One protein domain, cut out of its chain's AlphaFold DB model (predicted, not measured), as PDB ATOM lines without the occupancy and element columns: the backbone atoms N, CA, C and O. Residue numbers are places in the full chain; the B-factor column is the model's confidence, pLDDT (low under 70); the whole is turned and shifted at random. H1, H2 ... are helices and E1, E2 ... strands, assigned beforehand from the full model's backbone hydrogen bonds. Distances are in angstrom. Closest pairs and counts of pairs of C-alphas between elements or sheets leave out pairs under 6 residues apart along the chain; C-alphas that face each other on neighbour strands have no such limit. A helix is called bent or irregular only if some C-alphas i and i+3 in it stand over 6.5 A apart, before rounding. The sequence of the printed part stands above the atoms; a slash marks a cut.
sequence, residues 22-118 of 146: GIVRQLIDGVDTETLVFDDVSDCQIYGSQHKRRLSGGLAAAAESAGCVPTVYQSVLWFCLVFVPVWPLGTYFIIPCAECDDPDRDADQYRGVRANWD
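This is residues 22 to 118 of the 146 residues of an uncharacterized protein of Planctomycetaceae bacterium (UniProt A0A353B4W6). One antiparallel sheet of five strands, strongly twisted, is folded back on itself like a half-closed book, with E1 and E5 as one leaf, E3 and E2 as the other, and the strongly bent E4 as the hinge. Two short helices sit at one end, away from the E3-E4 turn: H1 packs across the sheet over E4, while H2 only grazes it. The printed part has 97 residues, with two named helices and five named strands in the order H1 E1 E2 H2 E3 E4 E5; the class is mixed, and the sheet's order is E1 E5 E4 E3 E2. It is compact, with a radius of gyration of the C-alphas of 13.2 A, and spans 40 by 33 by 21 A.

Helix H1 is residues 22 to 29, beginning at C-alpha 22, (27.072, 19.040, 91.079). Strand E1 is residues 34 to 38, and E2 is residues 44 to 54, 25.4 A long, with a bend of 79 degrees at residue 51. Helix H2 is residues 57 to 65, 12.5 A long. Strand E3, residues 71 to 81, measures 28.1 A and bends by 63 degrees at residue 74. E4, residues 84 to 96, measures 21.9 A and bends by 110 degrees at residue 87. E5, residues 108 to 114, measures 17.9 A and ends at C-alpha 114, (21.162, 7.117, 88.749).

H1 is on the sheet at a height of 8.5 A, only just over E4 alone, with 5 of its C-alphas falling on E4 and 2 on E5; on the local plane it runs across E4 at 81 degrees. The closest C-alphas of H1 and E5 are those of Leu 27 and Arg 111, 6.2 A apart. H1 and H2 only just touch, with 3 pairs of C-alphas within 8 A, the closest those of Ile 28 and Ala 63 at 5.4 A; they run the same way at a shallow tilt of 34.9 degrees, only just short of steep. H2 grazes the sheet with residues 59 to 63. In both helices every O i to N i+4 pair is within hydrogen-bond range. Edge strand E1 is antiparallel to E5, with N 36 and O 110 2.9 A apart. E3, E4 and E5 form a meander, each strand the antiparallel neighbour of the one before, and E3 and E4, like E4 and E5, are a hairpin. N 95 and O 111 are 3.0 A apart between E4 and E5, and N 75 and O 92 2.9 A between E3 and E4. Edge strand E2 is antiparallel to E3, with N 47 and O 76 2.9 A apart. The leaves face each other with 16 pairs of C-alphas within 11 A, yet E1 and E3 are apart, as are E2 and E5.

The C-alphas of Gly 58 and Leu 81 are the two farthest apart, at 40.5 A. The printed part has no cut. The link from E4 to E5, 11 residues, is long; the other links between named elements are tight. The mean pLDDT of the printed part is 92.5, and no printed residue is under 70.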
ATOM      1  N   GLY A  22      28.068  18.966  92.150       94.88
ATOM      2  CA  GLY A  22      27.072  19.040  91.079       94.88
ATOM      3  C   GLY A  22      25.910  18.079  91.322       94.88
ATOM      4  O   GLY A  22      24.763  18.508  91.303       94.88
ATOM      5  N   ILE A  23      26.214  16.820  91.655       95.25
ATOM      6  CA  ILE A  23      25.206  15.800  91.994       95.25
ATOM      7  C   ILE A  23      24.444  16.199  93.261       95.25
ATOM      8  O   ILE A  23      23.227  16.067  93.320       95.25
ATOM      9  N   VAL A  24      25.142  16.732  94.270       96.62
ATOM     10  CA  VAL A  24      24.494  17.216  95.500       96.62
ATOM     11  C   VAL A  24      23.482  18.317  95.188       96.62
ATOM     12  O   VAL A  24      22.359  18.254  95.675       96.62
ATOM     13  N   ARG A  25      23.852  19.311  94.369       96.75
ATOM     14  CA  ARG A  25      22.917  20.372  93.966       96.75
ATOM     15  C   ARG A  25      21.756  19.819  93.151       96.75
ATOM     16  O   ARG A  25      20.623  20.130  93.469       96.75
ATOM     17  N   GLN A  26      22.029  18.939  92.191       96.56
ATOM     18  CA  GLN A  26      20.996  18.274  91.397       96.56
ATOM     19  C   GLN A  26      19.943  17.583  92.283       96.56
ATOM     20  O   GLN A  26      18.746  17.764  92.079       96.56
ATOM     21  N   LEU A  27      20.393  16.847  93.304       96.88
ATOM     22  CA  LEU A  27      19.531  16.175  94.278       96.88
ATOM     23  C   LEU A  27      18.709  17.157  95.133       96.88
ATOM     24  O   LEU A  27      17.509  16.954  95.325       96.88
ATOM     25  N   ILE A  28      19.341  18.223  95.637       97.06
ATOM     26  CA  ILE A  28      18.678  19.263  96.444       97.06
ATOM     27  C   ILE A  28      17.632  20.014  95.613       97.06
ATOM     28  O   ILE A  28      16.511  20.219  96.076       97.06
ATOM     29  N   ASP A  29      17.985  20.380  94.383       96.31
ATOM     30  CA  ASP A  29      17.136  21.154  93.477       96.31
ATOM     31  C   ASP A  29      16.025  20.287  92.848       96.31
ATOM     32  O   ASP A  29      15.055  20.822  92.317       96.31
ATOM     33  N   GLY A  30      16.144  18.953  92.916       94.38
ATOM     34  CA  GLY A  30      15.170  18.009  92.355       94.38
ATOM     35  C   GLY A  30      15.162  17.965  90.823       94.38
ATOM     36  O   GLY A  30      14.148  17.633  90.213       94.38
ATOM     37  N   VAL A  31      16.272  18.345  90.184       94.94
ATOM     38  CA  VAL A  31      16.389  18.408  88.719       94.94
ATOM     39  C   VAL A  31      16.846  17.056  88.184       94.94
ATOM     40  O   VAL A  31      17.888  16.549  88.589       94.94
ATOM     41  N   ASP A  32      16.086  16.468  87.257       94.31
ATOM     42  CA  ASP A  32      16.373  15.145  86.681       94.31
ATOM     43  C   ASP A  32      16.593  14.056  87.755       94.31
ATOM     44  O   ASP A  32      17.448  13.180  87.614       94.31
ATOM     45  N   THR A  33      15.845  14.142  88.859       96.31
ATOM     46  CA  THR A  33      15.864  13.156  89.946       96.31
ATOM     47  C   THR A  33      14.667  12.219  89.859       96.31
ATOM     48  O   THR A  33      13.555  12.646  89.557       96.31
ATOM     49  N   GLU A  34      14.875  10.957  90.216       96.06
ATOM     50  CA  GLU A  34      13.807   9.997  90.479       96.06
ATOM     51  C   GLU A  34      13.338  10.148  91.933       96.06
ATOM     52  O   GLU A  34      14.158  10.236  92.851       96.06
ATOM     53  N   THR A  35      12.024  10.168  92.152       94.81
ATOM     54  CA  THR A  35      11.450  10.033  93.496       94.81
ATOM     55  C   THR A  35      11.337   8.552  93.817       94.81
ATOM     56  O   THR A  35      10.664   7.811  93.101       94.81
ATOM     57  N   LEU A  36      12.006   8.125  94.882       94.12
ATOM     58  CA  LEU A  36      12.066   6.734  95.310       94.12
ATOM     59  C   LEU A  36      11.356   6.640  96.661       94.12
ATOM     60  O   LEU A  36      11.810   7.250  97.626       94.12
ATOM     61  N   VAL A  37      10.234   5.927  96.704       93.19
ATOM     62  CA  VAL A  37       9.415   5.730  97.909       93.19
ATOM     63  C   VAL A  37       9.408   4.244  98.228       93.19
ATOM     64  O   VAL A  37       9.193   3.427  97.329       93.19
ATOM     65  N   PHE A  38       9.683   3.905  99.482       90.94
ATOM     66  CA  PHE A  38       9.767   2.528  99.940       90.94
ATOM     67  C   PHE A  38       8.953   2.336 101.208       90.94
ATOM     68  O   PHE A  38       9.313   2.840 102.269       90.94
ATOM     69  N   ASP A  39       7.895   1.548 101.078       87.06
ATOM     70  CA  ASP A  39       7.147   1.041 102.218       87.06
ATOM     71  C   ASP A  39       7.928  -0.095 102.887       87.06
ATOM     72  O   ASP A  39       8.741  -0.779 102.248       87.06
ATOM     73  N   ASP A  40       7.605  -0.374 104.149       77.94
ATOM     74  CA  ASP A  40       8.202  -1.468 104.921       77.94
ATOM     75  C   ASP A  40       8.143  -2.821 104.184       77.94
ATOM     76  O   ASP A  40       9.048  -3.640 104.310       77.94
ATOM     77  N   VAL A  41       7.112  -3.066 103.371       79.94
ATOM     78  CA  VAL A  41       6.871  -4.340 102.663       79.94
ATOM     79  C   VAL A  41       7.034  -4.253 101.140       79.94
ATOM     80  O   VAL A  41       6.494  -5.079 100.408       79.94
ATOM     81  N   SER A  42       7.803  -3.282 100.644       83.81
ATOM     82  CA  SER A  42       8.034  -3.135  99.204       83.81
ATOM     83  C   SER A  42       8.875  -4.273  98.601       83.81
ATOM     84  O   SER A  42       9.919  -4.658  99.134       83.81
ATOM     85  N   ASP A  43       8.464  -4.750  97.419       89.69
ATOM     86  CA  ASP A  43       9.220  -5.700  96.582       89.69
ATOM     87  C   ASP A  43      10.524  -5.094  96.036       89.69
ATOM     88  O   ASP A  43      11.360  -5.795  95.465       89.69
ATOM     89  N   CYS A  44      10.705  -3.779  96.165       91.50
ATOM     90  CA  CYS A  44      11.948  -3.099  95.841       91.50
ATOM     91  C   CYS A  44      12.446  -2.333  97.059       91.50
ATOM     92  O   CYS A  44      11.672  -1.628  97.691       91.50
ATOM     93  N   GLN A  45      13.736  -2.435  97.368       92.19
ATOM     94  CA  GLN A  45      14.341  -1.726  98.495       92.19
ATOM     95  C   GLN A  45      15.718  -1.184  98.136       92.19
ATOM     96  O   GLN A  45      16.436  -1.751  97.308       92.19
ATOM     97  N   ILE A  46      16.117  -0.093  98.785       92.25
ATOM     98  CA  ILE A  46      17.468   0.448  98.659       92.25
ATOM     99  C   ILE A  46      18.344  -0.049  99.805       92.25
ATOM    100  O   ILE A  46      18.055   0.175 100.976       92.25
ATOM    101  N   TYR A  47      19.482  -0.658  99.461       90.00
ATOM    102  CA  TYR A  47      20.458  -1.127 100.441       90.00
ATOM    103  C   TYR A  47      21.865  -0.571 100.231       90.00
ATOM    104  O   TYR A  47      22.368  -0.365  99.122       90.00
ATOM    105  N   GLY A  48      22.538  -0.421 101.373       85.75
ATOM    106  CA  GLY A  48      23.908   0.051 101.507       85.75
ATOM    107  C   GLY A  48      24.022   1.574 101.517       85.75
ATOM    108  O   GLY A  48      23.070   2.295 101.245       85.75
ATOM    109  N   SER A  49      25.191   2.065 101.918       86.44
ATOM    110  CA  SER A  49      25.434   3.493 102.158       86.44
ATOM    111  C   SER A  49      26.881   3.881 101.850       86.44
ATOM    112  O   SER A  49      27.550   4.572 102.623       86.44
ATOM    113  N   GLN A  50      27.395   3.395 100.718       86.94
ATOM    114  CA  GLN A  50      28.753   3.713 100.297       86.94
ATOM    115  C   GLN A  50      28.900   5.203  99.968       86.94
ATOM    116  O   GLN A  50      27.927   5.921  99.744       86.94
ATOM    117  N   HIS A  51      30.142   5.688 100.004       89.56
ATOM    118  CA  HIS A  51      30.497   7.077  99.687       89.56
ATOM    119  C   HIS A  51      29.707   8.146 100.460       89.56
ATOM    120  O   HIS A  51      29.606   9.285 100.013       89.56
ATOM    121  N   LYS A  52      29.181   7.805 101.646       94.00
ATOM    122  CA  LYS A  52      28.365   8.702 102.467       94.00
ATOM    123  C   LYS A  52      29.077  10.022 102.752       94.00
ATOM    124  O   LYS A  52      30.160  10.059 103.335       94.00
ATOM    125  N   ARG A  53      28.406  11.116 102.410       95.12
ATOM    126  CA  ARG A  53      28.858  12.488 102.610       95.12
ATOM    127  C   ARG A  53      27.804  13.266 103.388       95.12
ATOM    128  O   ARG A  53      26.710  13.531 102.895       95.12
ATOM    129  N   ARG A  54      28.155  13.674 104.608       96.62
ATOM    130  CA  ARG A  54      27.360  14.643 105.370       96.62
ATOM    131  C   ARG A  54      27.593  16.037 104.792       96.62
ATOM    132  O   ARG A  54      28.742  16.433 104.595       96.62
ATOM    133  N   LEU A  55      26.515  16.758 104.508       96.56
ATOM    134  CA  LEU A  55      26.587  18.125 104.006       96.56
ATOM    135  C   LEU A  55      26.849  19.094 105.164       96.56
ATOM    136  O   LEU A  55      26.516  18.819 106.317       96.56
ATOM    137  N   SER A  56      27.460  20.236 104.862       96.25
ATOM    138  CA  SER A  56      27.741  21.288 105.840       96.25
ATOM    139  C   SER A  56      27.596  22.678 105.218       96.25
ATOM    140  O   SER A  56      27.573  22.835 103.993       96.25
ATOM    141  N   GLY A  57      27.467  23.696 106.073       95.75
ATOM    142  CA  GLY A  57      27.351  25.092 105.653       95.75
ATOM    143  C   GLY A  57      26.142  25.337 104.746       95.75
ATOM    144  O   GLY A  57      25.054  24.825 104.998       95.75
ATOM    145  N   GLY A  58      26.345  26.106 103.673       96.25
ATOM    146  CA  GLY A  58      25.270  26.493 102.755       96.25
ATOM    147  C   GLY A  58      24.574  25.316 102.064       96.25
ATOM    148  O   GLY A  58      23.378  25.394 101.822       96.25
ATOM    149  N   LEU A  59      25.280  24.209 101.802       96.00
ATOM    150  CA  LEU A  59      24.668  23.016 101.198       96.00
ATOM    151  C   LEU A  59      23.741  22.280 102.170       96.00
ATOM    152  O   LEU A  59      22.711  21.772 101.745       96.00
ATOM    153  N   ALA A  60      24.088  22.230 103.460       97.25
ATOM    154  CA  ALA A  60      23.208  21.641 104.468       97.25
ATOM    155  C   ALA A  60      21.929  22.470 104.629       97.25
ATOM    156  O   ALA A  60      20.840  21.916 104.564       97.25
ATOM    157  N   ALA A  61      22.070  23.796 104.732       97.25
ATOM    158  CA  ALA A  61      20.928  24.702 104.818       97.25
ATOM    159  C   ALA A  61      20.030  24.626 103.568       97.25
ATOM    160  O   ALA A  61      18.810  24.631 103.689       97.25
ATOM    161  N   ALA A  62      20.626  24.514 102.374       97.00
ATOM    162  CA  ALA A  62      19.877  24.337 101.133       97.00
ATOM    163  C   ALA A  62      19.094  23.013 101.128       97.00
ATOM    164  O   ALA A  62      17.902  23.018 100.835       97.00
ATOM    165  N   ALA A  63      19.731  21.902 101.519       96.62
ATOM    166  CA  ALA A  63      19.069  20.603 101.627       96.62
ATOM    167  C   ALA A  63      17.893  20.634 102.615       96.62
ATOM    168  O   ALA A  63      16.793  20.221 102.264       96.62
ATOM    169  N   GLU A  64      18.100  21.193 103.809       97.06
ATOM    170  CA  GLU A  64      17.050  21.336 104.824       97.06
ATOM    171  C   GLU A  64      15.891  22.207 104.314       97.06
ATOM    172  O   GLU A  64      14.730  21.835 104.460       97.06
ATOM    173  N   SER A  65      16.190  23.322 103.634       96.75
ATOM    174  CA  SER A  65      15.161  24.185 103.031       96.75
ATOM    175  C   SER A  65      14.373  23.506 101.906       96.75
ATOM    176  O   SER A  65      13.222  23.860 101.666       96.75
ATOM    177  N   ALA A  66      14.976  22.515 101.246       95.44
ATOM    178  CA  ALA A  66      14.346  21.689 100.223       95.44
ATOM    179  C   ALA A  66      13.600  20.473 100.810       95.44
ATOM    180  O   ALA A  66      13.175  19.600 100.049       95.44
ATOM    181  N   GLY A  67      13.471  20.392 102.141       96.19
ATOM    182  CA  GLY A  67      12.805  19.291 102.838       96.19
ATOM    183  C   GLY A  67      13.611  17.994 102.832       96.19
ATOM    184  O   GLY A  67      13.030  16.915 102.846       96.19
ATOM    185  N   CYS A  68      14.942  18.069 102.762       96.56
ATOM    186  CA  CYS A  68      15.828  16.910 102.703       96.56
ATOM    187  C   CYS A  68      16.749  16.826 103.927       96.56
ATOM    188  O   CYS A  68      17.176  17.833 104.494       96.56
ATOM    189  N   VAL A  69      17.134  15.607 104.297       96.62
ATOM    190  CA  VAL A  69      18.164  15.354 105.308       96.62
ATOM    191  C   VAL A  69      19.532  15.697 104.700       96.62
ATOM    192  O   VAL A  69      19.839  15.229 103.603       96.62
ATOM    193  N   PRO A  70      20.410  16.463 105.382       97.06
ATOM    194  CA  PRO A  70      21.675  16.957 104.823       97.06
ATOM    195  C   PRO A  70      22.766  15.870 104.770       97.06
ATOM    196  O   PRO A  70      23.855  15.995 105.338       97.06
ATOM    197  N   THR A  71      22.474  14.748 104.121       97.12
ATOM    198  CA  THR A  71      23.359  13.598 103.945       97.12
ATOM    199  C   THR A  71      23.071  12.949 102.602       97.12
ATOM    200  O   THR A  71      21.944  12.555 102.340       97.12
ATOM    201  N   VAL A  72      24.105  12.798 101.778       96.81
ATOM    202  CA  VAL A  72      24.019  12.130 100.475       96.81
ATOM    203  C   VAL A  72      24.873  10.876 100.516       96.81
ATOM    204  O   VAL A  72      25.956  10.881 101.107       96.81
ATOM    205  N   TYR A  73      24.402   9.789  99.927       95.94
ATOM    206  CA  TYR A  73      25.156   8.542  99.869       95.94
ATOM    207  C   TYR A  73      24.793   7.736  98.631       95.94
ATOM    208  O   TYR A  73      23.811   8.022  97.950       95.94
ATOM    209  N   GLN A  74      25.634   6.756  98.326       95.12
ATOM    210  CA  GLN A  74      25.428   5.823  97.238       95.12
ATOM    211  C   GLN A  74      24.815   4.525  97.761       95.12
ATOM    212  O   GLN A  74      25.282   3.936  98.747       95.12
ATOM    213  N   SER A  75      23.792   4.058  97.062       95.00
ATOM    214  CA  SER A  75      23.079   2.834  97.396       95.00
ATOM    215  C   SER A  75      22.688   2.057  96.152       95.00
ATOM    216  O   SER A  75      22.697   2.586  95.041       95.00
ATOM    217  N   VAL A  76      22.344   0.787  96.341       95.25
ATOM    218  CA  VAL A  76      21.838  -0.070  95.270       95.25
ATOM    219  C   VAL A  76      20.356  -0.306  95.515       95.25
ATOM    220  O   VAL A  76      19.966  -0.669  96.621       95.25
ATOM    221  N   LEU A  77      19.547  -0.086  94.485       96.25
ATOM    222  CA  LEU A  77      18.162  -0.518  94.413       96.25
ATOM    223  C   LEU A  77      18.141  -2.016  94.112       96.25
ATOM    224  O   LEU A  77      18.784  -2.463  93.161       96.25
ATOM    225  N   TRP A  78      17.390  -2.777  94.892       95.56
ATOM    226  CA  TRP A  78      17.245  -4.221  94.771       95.56
ATOM    227  C   TRP A  78      15.787  -4.589  94.587       95.56
ATOM    228  O   TRP A  78      14.923  -3.996  95.219       95.56
ATOM    229  N   PHE A  79      15.538  -5.615  93.783       94.88
ATOM    230  CA  PHE A  79      14.341  -6.428  93.907       94.88
ATOM    231  C   PHE A  79      14.528  -7.394  95.078       94.88
ATOM    232  O   PHE A  79      15.532  -8.122  95.138       94.88
ATOM    233  N   CYS A  80      13.566  -7.404  95.988       91.88
ATOM    234  CA  CYS A  80      13.577  -8.178  97.214       91.88
ATOM    235  C   CYS A  80      12.496  -9.255  97.187       91.88
ATOM    236  O   CYS A  80      11.375  -9.030  96.749       91.88
ATOM    237  N   LEU A  81      12.833 -10.434  97.708       89.19
ATOM    238  CA  LEU A  81      11.837 -11.406  98.139       89.19
ATOM    239  C   LEU A  81      11.627 -11.199  99.637       89.19
ATOM    240  O   LEU A  81      12.467 -11.605 100.448       89.19
ATOM    241  N   VAL A  82      10.521 -10.548 100.000       85.12
ATOM    242  CA  VAL A  82      10.304 -10.019 101.354       85.12
ATOM    243  C   VAL A  82      11.413  -9.002 101.684       85.12
ATOM    244  O   VAL A  82      11.483  -7.963 101.045       85.12
ATOM    245  N   PHE A  83      12.340  -9.313 102.595       82.06
ATOM    246  CA  PHE A  83      13.478  -8.447 102.951       82.06
ATOM    247  C   PHE A  83      14.817  -8.944 102.402       82.06
ATOM    248  O   PHE A  83      15.869  -8.405 102.738       82.06
ATOM    249  N   VAL A  84      14.807 -10.028 101.620       85.88
ATOM    250  CA  VAL A  84      16.033 -10.611 101.078       85.88
ATOM    251  C   VAL A  84      16.280 -10.009  99.700       85.88
ATOM    252  O   VAL A  84      15.520 -10.314  98.781       85.88
ATOM    253  N   PRO A  85      17.320  -9.184  99.510       89.31
ATOM    254  CA  PRO A  85      17.663  -8.666  98.193       89.31
ATOM    255  C   PRO A  85      18.113  -9.810  97.283       89.31
ATOM    256  O   PRO A  85      19.083 -10.518  97.559       89.31
ATOM    257  N   VAL A  86      17.374  -9.999  96.191       90.50
ATOM    258  CA  VAL A  86      17.576 -11.094  95.236       90.50
ATOM    259  C   VAL A  86      18.304 -10.604  94.000       90.50
ATOM    260  O   VAL A  86      19.216 -11.285  93.533       90.50
ATOM    261  N   TRP A  87      17.917  -9.441  93.469       93.75
ATOM    262  CA  TRP A  87      18.422  -8.957  92.189       93.75
ATOM    263  C   TRP A  87      18.706  -7.452  92.220       93.75
ATOM    264  O   TRP A  87      17.790  -6.678  92.499       93.75
ATOM    265  N   PRO A  88      19.936  -6.999  91.927       94.81
ATOM    266  CA  PRO A  88      20.236  -5.574  91.886       94.81
ATOM    267  C   PRO A  88      19.619  -4.953  90.623       94.81
ATOM    268  O   PRO A  88      19.742  -5.487  89.522       94.81
ATOM    269  N   LEU A  89      18.951  -3.814  90.773       95.44
ATOM    270  CA  LEU A  89      18.243  -3.102  89.701       95.44
ATOM    271  C   LEU A  89      18.988  -1.844  89.235       95.44
ATOM    272  O   LEU A  89      18.895  -1.453  88.069       95.44
ATOM    273  N   GLY A  90      19.758  -1.210  90.120       94.69
ATOM    274  CA  GLY A  90      20.507   0.001  89.791       94.69
ATOM    275  C   GLY A  90      21.281   0.563  90.970       94.69
ATOM    276  O   GLY A  90      20.910   0.348  92.116       94.69
ATOM    277  N   THR A  91      22.337   1.316  90.685       95.00
ATOM    278  CA  THR A  91      23.065   2.103  91.683       95.00
ATOM    279  C   THR A  91      22.610   3.557  91.604       95.00
ATOM    280  O   THR A  91      22.431   4.094  90.510       95.00
ATOM    281  N   TYR A  92      22.429   4.199  92.752       96.56
ATOM    282  CA  TYR A  92      21.907   5.554  92.872       96.56
ATOM    283  C   TYR A  92      22.726   6.371  93.866       96.56
ATOM    284  O   TYR A  92      23.140   5.854  94.902       96.56
ATOM    285  N   PHE A  93      22.898   7.661  93.583       96.88
ATOM    286  CA  PHE A  93      23.155   8.656  94.619       96.88
ATOM    287  C   PHE A  93      21.820   9.139  95.148       96.88
ATOM    288  O   PHE A  93      20.988   9.580  94.359       96.88
ATOM    289  N   ILE A  94      21.622   9.070  96.458       97.12
ATOM    290  CA  ILE A  94      20.358   9.435  97.082       97.12
ATOM    291  C   ILE A  94      20.537  10.471  98.183       97.12
ATOM    292  O   ILE A  94      21.558  10.498  98.880       97.12
ATOM    293  N   ILE A  95      19.519  11.315  98.334       97.44
ATOM    294  CA  ILE A  95      19.316  12.184  99.490       97.44
ATOM    295  C   ILE A  95      17.956  11.835 100.121       97.44
ATOM    296  O   ILE A  95      16.956  11.793  99.399       97.44
ATOM    297  N   PRO A  96      17.889  11.542 101.432       96.44
ATOM    298  CA  PRO A  96      16.617  11.283 102.101       96.44
ATOM    299  C   PRO A  96      15.779  12.555 102.195       96.44
ATOM    300  O   PRO A  96      16.308  13.630 102.490       96.44
ATOM    301  N   CYS A  97      14.475  12.427 101.991       94.94
ATOM    302  CA  CYS A  97      13.507  13.467 102.303       94.94
ATOM    303  C   CYS A  97      13.195  13.439 103.808       94.94
ATOM    304  O   CYS A  97      13.225  12.388 104.443       94.94
ATOM    305  N   ALA A  98      12.983  14.611 104.406       91.75
ATOM    306  CA  ALA A  98      12.683  14.747 105.831       91.75
ATOM    307  C   ALA A  98      11.216  14.423 106.146       91.75
ATOM    308  O   ALA A  98      10.904  13.984 107.249       91.75
ATOM    309  N   GLU A  99      10.338  14.648 105.171       87.06
ATOM    310  CA  GLU A  99       8.927  14.290 105.212       87.06
ATOM    311  C   GLU A  99       8.623  13.368 104.031       87.06
ATOM    312  O   GLU A  99       9.244  13.487 102.968       87.06
ATOM    313  N   CYS A 100       7.684  12.449 104.240       83.19
ATOM    314  CA  CYS A 100       7.135  11.610 103.190       83.19
ATOM    315  C   CYS A 100       5.733  12.107 102.822       83.19
ATOM    316  O   CYS A 100       4.925  12.399 103.708       83.19
ATOM    317  N   ASP A 101       5.459  12.190 101.521       79.06
ATOM    318  CA  ASP A 101       4.142  12.549 100.977       79.06
ATOM    319  C   ASP A 101       3.159  11.360 100.958       79.06
ATOM    320  O   ASP A 101       2.048  11.475 100.434       79.06
ATOM    321  N   ASP A 102       3.557  10.217 101.520       81.50
ATOM    322  CA  ASP A 102       2.700   9.047 101.665       81.50
ATOM    323  C   ASP A 102       1.513   9.328 102.621       81.50
ATOM    324  O   ASP A 102       1.689  10.021 103.633       81.50
ATOM    325  N   PRO A 103       0.288   8.835 102.327       78.19
ATOM    326  CA  PRO A 103      -0.887   9.057 103.169       78.19
ATOM    327  C   PRO A 103      -0.718   8.589 104.618       78.19
ATOM    328  O   PRO A 103      -1.256   9.238 105.521       78.19
ATOM    329  N   ASP A 104       0.029   7.505 104.829       82.12
ATOM    330  CA  ASP A 104       0.261   6.886 106.131       82.12
ATOM    331  C   ASP A 104       1.561   7.399 106.784       82.12
ATOM    332  O   ASP A 104       1.711   7.334 108.009       82.12
ATOM    333  N   ARG A 105       2.431   8.055 105.997       78.69
ATOM    334  CA  ARG A 105       3.679   8.732 106.418       78.69
ATOM    335  C   ARG A 105       4.685   7.814 107.112       78.69
ATOM    336  O   ARG A 105       5.510   8.290 107.897       78.69
ATOM    337  N   ASP A 106       4.610   6.521 106.848       84.12
ATOM    338  CA  ASP A 106       5.537   5.515 107.357       84.12
ATOM    339  C   ASP A 106       6.532   5.029 106.293       84.12
ATOM    340  O   ASP A 106       7.504   4.361 106.639       84.12
ATOM    341  N   ALA A 107       6.354   5.429 105.032       88.81
ATOM    342  CA  ALA A 107       7.295   5.141 103.962       88.81
ATOM    343  C   ALA A 107       8.566   6.008 104.030       88.81
ATOM    344  O   ALA A 107       8.538   7.209 104.329       88.81
ATOM    345  N   ASP A 108       9.695   5.410 103.653       91.62
ATOM    346  CA  ASP A 108      10.927   6.150 103.426       91.62
ATOM    347  C   ASP A 108      10.910   6.769 102.021       91.62
ATOM    348  O   ASP A 108      10.769   6.070 101.013       91.62
ATOM    349  N   GLN A 109      11.133   8.080 101.931       94.75
ATOM    350  CA  GLN A 109      11.210   8.796 100.658       94.75
ATOM    351  C   GLN A 109      12.605   9.366 100.410       94.75
ATOM    352  O   GLN A 109      13.232   9.982 101.273       94.75
ATOM    353  N   TYR A 110      13.078   9.203  99.180       96.06
ATOM    354  CA  TYR A 110      14.374   9.670  98.718       96.06
ATOM    355  C   TYR A 110      14.236  10.373  97.370       96.06
ATOM    356  O   TYR A 110      13.383  10.034  96.547       96.06
ATOM    357  N   ARG A 111      15.152  11.303  97.100       97.00
ATOM    358  CA  ARG A 111      15.464  11.716  95.728       97.00
ATOM    359  C   ARG A 111      16.720  10.999  95.284       97.00
ATOM    360  O   ARG A 111      17.701  10.972  96.029       97.00
ATOM    361  N   GLY A 112      16.686  10.428  94.088       96.88
ATOM    362  CA  GLY A 112      17.780   9.653  93.528       96.88
ATOM    363  C   GLY A 112      18.237  10.164  92.172       96.88
ATOM    364  O   GLY A 112      17.432  10.526  91.322       96.88
ATOM    365  N   VAL A 113      19.547  10.141  91.951       96.81
ATOM    366  CA  VAL A 113      20.164  10.272  90.628       96.81
ATOM    367  C   VAL A 113      20.851   8.957  90.322       96.81
ATOM    368  O   VAL A 113      21.639   8.457  91.132       96.81
ATOM    369  N   ARG A 114      20.557   8.381  89.156       94.94
ATOM    370  CA  ARG A 114      21.162   7.117  88.749       94.94
ATOM    371  C   ARG A 114      22.672   7.289  88.582       94.94
ATOM    372  O   ARG A 114      23.138   8.174  87.868       94.94
ATOM    373  N   ALA A 115      23.427   6.444  89.269       92.69
ATOM    374  CA  ALA A 115      24.876   6.405  89.207       92.69
ATOM    375  C   ALA A 115      25.341   5.361  88.184       92.69
ATOM    376  O   ALA A 115      24.564   4.526  87.708       92.69
ATOM    377  N   ASN A 116      26.639   5.381  87.879       91.38
ATOM    378  CA  ASN A 116      27.269   4.242  87.223       91.38
ATOM    379  C   ASN A 116      27.105   2.998  88.100       91.38
ATOM    380  O   ASN A 116      27.101   3.090  89.330       91.38
ATOM    381  N   TRP A 117      26.955   1.849  87.448       89.88
ATOM    382  CA  TRP A 117      26.843   0.576  88.141       89.88
ATOM    383  C   TRP A 117      28.072   0.344  89.024       89.88
ATOM    384  O   TRP A 117      29.197   0.500  88.557       89.88
ATOM    385  N   ASP A 118      27.841  -0.010  90.286       86.75
ATOM    386  CA  ASP A 118      28.900  -0.318  91.244       86.75
ATOM    387  C   ASP A 118      28.807  -1.782  91.673       86.75
ATOM    388  O   ASP A 118      28.075  -2.156  92.599       86.75
TER     389      ASP A 118